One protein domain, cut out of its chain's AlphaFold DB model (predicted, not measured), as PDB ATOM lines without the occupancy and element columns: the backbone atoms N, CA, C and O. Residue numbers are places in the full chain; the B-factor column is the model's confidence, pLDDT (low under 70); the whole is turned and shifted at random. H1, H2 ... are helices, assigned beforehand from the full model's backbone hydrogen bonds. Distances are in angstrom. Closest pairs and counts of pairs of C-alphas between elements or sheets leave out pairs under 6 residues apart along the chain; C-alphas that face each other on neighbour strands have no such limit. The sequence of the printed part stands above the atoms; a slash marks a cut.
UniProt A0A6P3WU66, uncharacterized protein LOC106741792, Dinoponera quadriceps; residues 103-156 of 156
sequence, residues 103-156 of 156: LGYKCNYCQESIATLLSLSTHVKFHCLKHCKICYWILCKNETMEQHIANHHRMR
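AT A GLANCE: This is residues 103 to 156 of the 156 residues of the protein "uncharacterized protein LOC106741792" of Dinoponera quadriceps (UniProt A0A6P3WU66). Look for little regular structure here: a small hairpin of residues 103 to 116 lies beside the short helix H1, and a looped stretch that folds back on itself separates H1 from a second short helix, H2. The 54 printed residues hold two named helices, H1 then H2, and no named strand; the class is all helix, with 19 residues in named elements. The whole is compact and rounded, with a radius of gyration of the C-alphas of 11.2 A and spans of 27 by 26 by 15 A.

HOW THE PARTS SIT: First find residues 105 to 106, paired antiparallel with residues 113 to 114. Further on, H1, residues 117 to 126, and H2, residues 145 to 153, are apart, with no C-alpha of the one within 8 A of the other. In H2 every O i to N i+4 pair is within hydrogen-bond range; in H1, 5 of 6 are.

IN THESE COORDINATES: Find C-alpha 117 at (138.785, 105.899, 187.189); from there H1 runs 14.6 A to C-alpha 126. H2 runs 10.7 A from C-alpha 145 to C-alpha 153 at (126.142, 97.772, 194.187).

THE WHOLE: The C-alphas of Phe 126 and Arg 156, the two farthest apart, are 32.5 A apart. The link from H1 to H2 is long, 18 residues. The printed part has no cut. Confidence is under 70 at residues 103 to 104, 141 and 154 to 156.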
ATOM      1  N   LEU A 103     147.632 104.322 193.284       58.81
ATOM      2  CA  LEU A 103     147.080 103.563 192.174       58.81
ATOM      3  C   LEU A 103     145.954 102.748 192.804       58.81
ATOM      4  O   LEU A 103     146.061 101.545 193.004       58.81
ATOM      5  N   GLY A 104     144.908 103.452 193.239       65.94
ATOM      6  CA  GLY A 104     143.814 102.901 194.025       65.94
ATOM      7  C   GLY A 104     142.903 102.017 193.187       65.94
ATOM      8  O   GLY A 104     142.058 101.314 193.729       65.94
ATOM      9  N   TYR A 105     143.081 102.033 191.865       73.31
ATOM     10  CA  TYR A 105     142.278 101.273 190.929       73.31
ATOM     11  C   TYR A 105     143.142 100.205 190.277       73.31
ATOM     12  O   TYR A 105     144.087 100.509 189.560       73.31
ATOM     13  N   LYS A 106     142.807  98.939 190.512       83.06
ATOM     14  CA  LYS A 106     143.480  97.795 189.897       83.06
ATOM     15  C   LYS A 106     142.517  97.107 188.937       83.06
ATOM     16  O   LYS A 106     141.379  96.820 189.305       83.06
ATOM     17  N   CYS A 107     142.960  96.834 187.713       83.25
ATOM     18  CA  CYS A 107     142.173  96.033 186.783       83.25
ATOM     19  C   CYS A 107     142.115  94.578 187.268       83.25
ATOM     20  O   CYS A 107     143.149  93.955 187.481       83.25
ATOM     21  N   ASN A 108     140.919  94.005 187.401       81.56
ATOM     22  CA  ASN A 108     140.762  92.616 187.846       81.56
ATOM     23  C   ASN A 108     141.324  91.582 186.840       81.56
ATOM     24  O   ASN A 108     141.721  90.493 187.233       81.56
ATOM     25  N   TYR A 109     141.376  91.913 185.543       80.31
ATOM     26  CA  TYR A 109     141.763  90.959 184.495       80.31
ATOM     27  C   TYR A 109     143.279  90.888 184.264       80.31
ATOM     28  O   TYR A 109     143.869  89.817 184.356       80.31
ATOM     29  N   CYS A 110     143.924  92.022 183.987       83.12
ATOM     30  CA  CYS A 110     145.370  92.078 183.739       83.12
ATOM     31  C   CYS A 110     146.176  92.560 184.950       83.12
ATOM     32  O   CYS A 110     147.393  92.682 184.859       83.12
ATOM     33  N   GLN A 111     145.513  92.852 186.072       81.88
ATOM     34  CA  GLN A 111     146.147  93.293 187.317       81.88
ATOM     35  C   GLN A 111     146.945  94.598 187.225       81.88
ATOM     36  O   GLN A 111     147.621  94.958 188.189       81.88
ATOM     37  N   GLU A 112     146.806  95.346 186.130       81.44
ATOM     38  CA  GLU A 112     147.432  96.653 185.990       81.44
ATOM     39  C   GLU A 112     146.866  97.636 187.012       81.44
ATOM     40  O   GLU A 112     145.650  97.808 187.163       81.44
ATOM     41  N   SER A 113     147.783  98.278 187.726       82.81
ATOM     42  CA  SER A 113     147.510  99.372 188.639       82.81
ATOM     43  C   SER A 113     147.318 100.653 187.833       82.81
ATOM     44  O   SER A 113     148.156 101.009 187.003       82.81
ATOM     45  N   ILE A 114     146.219 101.354 188.075       82.69
ATOM     46  CA  ILE A 114     145.759 102.494 187.294       82.69
ATOM     47  C   ILE A 114     145.467 103.662 188.240       82.69
ATOM     48  O   ILE A 114     144.894 103.504 189.317       82.69
ATOM     49  N   ALA A 115     145.890 104.862 187.837       78.69
ATOM     50  CA  ALA A 115     145.888 106.026 188.722       78.69
ATOM     51  C   ALA A 115     144.500 106.669 188.865       78.69
ATOM     52  O   ALA A 115     144.196 107.257 189.896       78.69
ATOM     53  N   THR A 116     143.646 106.577 187.839       82.69
ATOM     54  CA  THR A 116     142.331 107.243 187.826       82.69
ATOM     55  C   THR A 116     141.217 106.337 187.294       82.69
ATOM     56  O   THR A 116     141.453 105.469 186.449       82.69
ATOM     57  N   LEU A 117     139.973 106.586 187.722       81.94
ATOM     58  CA  LEU A 117     138.785 105.899 187.189       81.94
ATOM     59  C   LEU A 117     138.614 106.096 185.680       81.94
ATOM     60  O   LEU A 117     138.198 105.173 184.984       81.94
ATOM     61  N   LEU A 118     138.959 107.275 185.153       81.62
ATOM     62  CA  LEU A 118     138.853 107.548 183.720       81.62
ATOM     63  C   LEU A 118     139.808 106.657 182.917       81.62
ATOM     64  O   LEU A 118     139.392 106.043 181.935       81.62
ATOM     65  N   SER A 119     141.057 106.525 183.377       84.25
ATOM     66  CA  SER A 119     142.018 105.596 182.777       84.25
ATOM     67  C   SER A 119     141.583 104.137 182.921       84.25
ATOM     68  O   SER A 119     141.777 103.364 181.986       84.25
ATOM     69  N   LEU A 120     140.932 103.759 184.031       84.31
ATOM     70  CA  LEU A 120     140.368 102.415 184.199       84.31
ATOM     71  C   LEU A 120     139.235 102.178 183.189       84.31
ATOM     72  O   LEU A 120     139.182 101.128 182.558       84.31
ATOM     73  N   SER A 121     138.376 103.173 182.964       83.25
ATOM     74  CA  SER A 121     137.292 103.095 181.983       83.25
ATOM     75  C   SER A 121     137.809 102.865 180.563       83.25
ATOM     76  O   SER A 121     137.289 102.012 179.844       83.25
ATOM     77  N   THR A 122     138.842 103.601 180.144       86.12
ATOM     78  CA  THR A 122     139.459 103.390 178.828       86.12
ATOM     79  C   THR A 122     140.183 102.054 178.758       86.12
ATOM     80  O   THR A 122     140.039 101.350 177.768       86.12
ATOM     81  N   HIS A 123     140.896 101.673 179.818       87.44
ATOM     82  CA  HIS A 123     141.630 100.415 179.907       87.44
ATOM     83  C   HIS A 123     140.701  99.196 179.779       87.44
ATOM     84  O   HIS A 123     140.948  98.286 178.995       87.44
ATOM     85  N   VAL A 124     139.577  99.201 180.491       85.31
ATOM     86  CA  VAL A 124     138.613  98.094 180.490       85.31
ATOM     87  C   VAL A 124     137.917  97.936 179.135       85.31
ATOM     88  O   VAL A 124     137.606  96.815 178.730       85.31
ATOM     89  N   LYS A 125     137.736  99.029 178.382       83.44
ATOM     90  CA  LYS A 125     137.211  98.971 177.008       83.44
ATOM     91  C   LYS A 125     138.129  98.200 176.057       83.44
ATOM     92  O   LYS A 125     137.607  97.553 175.155       83.44
ATOM     93  N   PHE A 126     139.450  98.222 176.264       80.75
ATOM     94  CA  PHE A 126     140.394  97.475 175.421       80.75
ATOM     95  C   PHE A 126     140.275  95.959 175.574       80.75
ATOM     96  O   PHE A 126     140.556  95.236 174.625       80.75
ATOM     97  N   HIS A 127     139.803  95.470 176.722       80.38
ATOM     98  CA  HIS A 127     139.598  94.034 176.912       80.38
ATOM     99  C   HIS A 127     138.407  93.494 176.108       80.38
ATOM    100  O   HIS A 127     138.285  92.284 175.958       80.38
ATOM    101  N   CYS A 128     137.526  94.352 175.572       70.25
ATOM    102  CA  CYS A 128     136.305  93.953 174.849       70.25
ATOM    103  C   CYS A 128     135.393  92.989 175.638       70.25
ATOM    104  O   CYS A 128     134.530  92.320 175.068       70.25
ATOM    105  N   LEU A 129     135.562  92.926 176.961       73.81
ATOM    106  CA  LEU A 129     134.791  92.072 177.855       73.81
ATOM    107  C   LEU A 129     133.595  92.831 178.440       73.81
ATOM    108  O   LEU A 129     133.563  94.067 178.524       73.81
ATOM    109  N   LYS A 130     132.583  92.068 178.869       78.75
ATOM    110  CA  LYS A 130     131.450  92.622 179.615       78.75
ATOM    111  C   LYS A 130     131.984  93.206 180.923       78.75
ATOM    112  O   LYS A 130     132.600  92.496 181.709       78.75
ATOM    113  N   HIS A 131     131.747  94.491 181.149       82.75
ATOM    114  CA  HIS A 131     132.215  95.205 182.333       82.75
ATOM    115  C   HIS A 131     131.100  96.046 182.943       82.75
ATOM    116  O   HIS A 131     130.212  96.535 182.236       82.75
ATOM    117  N   CYS A 132     131.140  96.212 184.261       82.38
ATOM    118  CA  CYS A 132     130.182  97.028 184.985       82.38
ATOM    119  C   CYS A 132     130.382  98.509 184.651       82.38
ATOM    120  O   CYS A 132     131.495  99.022 184.685       82.38
ATOM    121  N   LYS A 133     129.297  99.230 184.361       80.25
ATOM    122  CA  LYS A 133     129.369 100.667 184.045       80.25
ATOM    123  C   LYS A 133     129.553 101.558 185.279       80.25
ATOM    124  O   LYS A 133     129.833 102.737 185.111       80.25
ATOM    125  N   ILE A 134     129.367 101.005 186.481       79.19
ATOM    126  CA  ILE A 134     129.430 101.738 187.753       79.19
ATOM    127  C   ILE A 134     130.842 101.655 188.343       79.19
ATOM    128  O   ILE A 134     131.435 102.681 188.652       79.19
ATOM    129  N   CYS A 135     131.404 100.448 188.459       77.19
ATOM    130  CA  CYS A 135     132.744 100.233 189.024       77.19
ATOM    131  C   CYS A 135     133.821  99.854 187.997       77.19
ATOM    132  O   CYS A 135     134.965  99.637 188.381       77.19
ATOM    133  N   TYR A 136     133.483  99.745 186.707       77.94
ATOM    134  CA  TYR A 136     134.406  99.300 185.652       77.94
ATOM    135  C   TYR A 136     135.038  97.920 185.915       77.94
ATOM    136  O   TYR A 136     136.071  97.581 185.348       77.94
ATOM    137  N   TRP A 137     134.390  97.084 186.733       80.69
ATOM    138  CA  TRP A 137     134.801  95.705 186.977       80.69
ATOM    139  C   TRP A 137     134.513  94.820 185.763       80.69
ATOM    140  O   TRP A 137     133.404  94.852 185.227       80.69
ATOM    141  N   ILE A 138     135.487  94.017 185.334       82.38
ATOM    142  CA  ILE A 138     135.317  93.054 184.238       82.38
ATOM    143  C   ILE A 138     134.648  91.795 184.788       82.38
ATOM    144  O   ILE A 138     135.185  91.156 185.691       82.38
ATOM    145  N   LEU A 139     133.490  91.437 184.228       77.44
ATOM    146  CA  LEU A 139     132.767  90.222 184.594       77.44
ATOM    147  C   LEU A 139     133.464  88.994 184.016       77.44
ATOM    148  O   LEU A 139     133.775  88.934 182.821       77.44
ATOM    149  N   CYS A 140     133.645  87.980 184.857       72.19
ATOM    150  CA  CYS A 140     134.019  86.651 184.399       72.19
ATOM    151  C   CYS A 140     132.870  86.030 183.587       72.19
ATOM    152  O   CYS A 140     131.704  86.369 183.773       72.19
ATOM    153  N   LYS A 141     133.181  85.069 182.703       69.12
ATOM    154  CA  LYS A 141     132.184  84.397 181.836       69.12
ATOM    155  C   LYS A 141     131.012  83.769 182.606       69.12
ATOM    156  O   LYS A 141     129.951  83.574 182.025       69.12
ATOM    157  N   ASN A 142     131.215  83.481 183.890       73.81
ATOM    158  CA  ASN A 142     130.268  82.782 184.751       73.81
ATOM    159  C   ASN A 142     129.434  83.738 185.627       73.81
ATOM    160  O   ASN A 142     128.521  83.276 186.300       73.81
ATOM    161  N   GLU A 143     129.726  85.044 185.629       77.88
ATOM    162  CA  GLU A 143     128.963  86.043 186.386       77.88
ATOM    163  C   GLU A 143     128.047  86.850 185.463       77.88
ATOM    164  O   GLU A 143     128.456  87.354 184.412       77.88
ATOM    165  N   THR A 144     126.790  87.017 185.875       84.31
ATOM    166  CA  THR A 144     125.857  87.919 185.195       84.31
ATOM    167  C   THR A 144     125.987  89.340 185.746       84.31
ATOM    168  O   THR A 144     126.310  89.558 186.915       84.31
ATOM    169  N   MET A 145     125.704  90.338 184.901       79.62
ATOM    170  CA  MET A 145     125.710  91.751 185.306       79.62
ATOM    171  C   MET A 145     124.750  92.009 186.477       79.62
ATOM    172  O   MET A 145     125.054  92.795 187.367       79.62
ATOM    173  N   GLU A 146     123.605  91.326 186.486       78.88
ATOM    174  CA  GLU A 146     122.587  91.432 187.534       78.88
ATOM    175  C   GLU A 146     123.105  90.928 188.880       78.88
ATOM    176  O   GLU A 146     122.938  91.611 189.887       78.88
ATOM    177  N   GLN A 147     123.795  89.786 188.891       81.44
ATOM    178  CA  GLN A 147     124.403  89.227 190.096       81.44
ATOM    179  C   GLN A 147     125.527  90.126 190.624       81.44
ATOM    180  O   GLN A 147     125.608  90.379 191.825       81.44
ATOM    181  N   HIS A 148     126.346  90.684 189.730       85.25
ATOM    182  CA  HIS A 148     127.379  91.645 190.104       85.25
ATOM    183  C   HIS A 148     126.785  92.923 190.722       85.25
ATOM    184  O   HIS A 148     127.220  93.347 191.792       85.25
ATOM    185  N   ILE A 149     125.757  93.515 190.102       82.31
ATOM    186  CA  ILE A 149     125.064  94.692 190.650       82.31
ATOM    187  C   ILE A 149     124.408  94.346 191.994       82.31
ATOM    188  O   ILE A 149     124.512  95.122 192.942       82.31
ATOM    189  N   ALA A 150     123.794  93.167 192.111       81.88
ATOM    190  CA  ALA A 150     123.158  92.706 193.339       81.88
ATOM    191  C   ALA A 150     124.141  92.409 194.485       81.88
ATOM    192  O   ALA A 150     123.723  92.420 195.636       81.88
ATOM    193  N   ASN A 151     125.423  92.171 194.215       81.62
ATOM    194  CA  ASN A 151     126.404  91.866 195.261       81.62
ATOM    195  C   ASN A 151     127.304  93.062 195.596       81.62
ATOM    196  O   ASN A 151     127.595  93.300 196.762       81.62
ATOM    197  N   HIS A 152     127.729  93.832 194.588       75.94
ATOM    198  CA  HIS A 152     128.687  94.932 194.754       75.94
ATOM    199  C   HIS A 152     128.048  96.323 194.798       75.94
ATOM    200  O   HIS A 152     128.657  97.259 195.314       75.94
ATOM    201  N   HIS A 153     126.840  96.483 194.251       80.56
ATOM    202  CA  HIS A 153     126.142  97.772 194.187       80.56
ATOM    203  C   HIS A 153     124.828  97.799 194.967       80.56
ATOM    204  O   HIS A 153     124.233  98.866 195.112       80.56
ATOM    205  N   ARG A 154     124.387  96.665 195.527       67.62
ATOM    206  CA  ARG A 154     123.375  96.654 196.586       67.62
ATOM    207  C   ARG A 154     124.020  97.134 197.879       67.62
ATOM    208  O   ARG A 154     124.424  96.344 198.723       67.62
ATOM    209  N   MET A 155     124.101  98.445 198.022       62.44
ATOM    210  CA  MET A 155     124.294  99.074 199.318       62.44
ATOM    211  C   MET A 155     123.033  99.874 199.651       62.44
ATOM    212  O   MET A 155     122.513 100.623 198.827       62.44
ATOM    213  N   ARG A 156     122.543  99.543 200.845       46.12
ATOM    214  CA  ARG A 156     121.426 100.052 201.640       46.12
ATOM    215  C   ARG A 156     121.500 101.553 201.899       46.12
ATOM    216  O   ARG A 156     122.635 102.068 201.966       46.12
TER     217      ARG A 156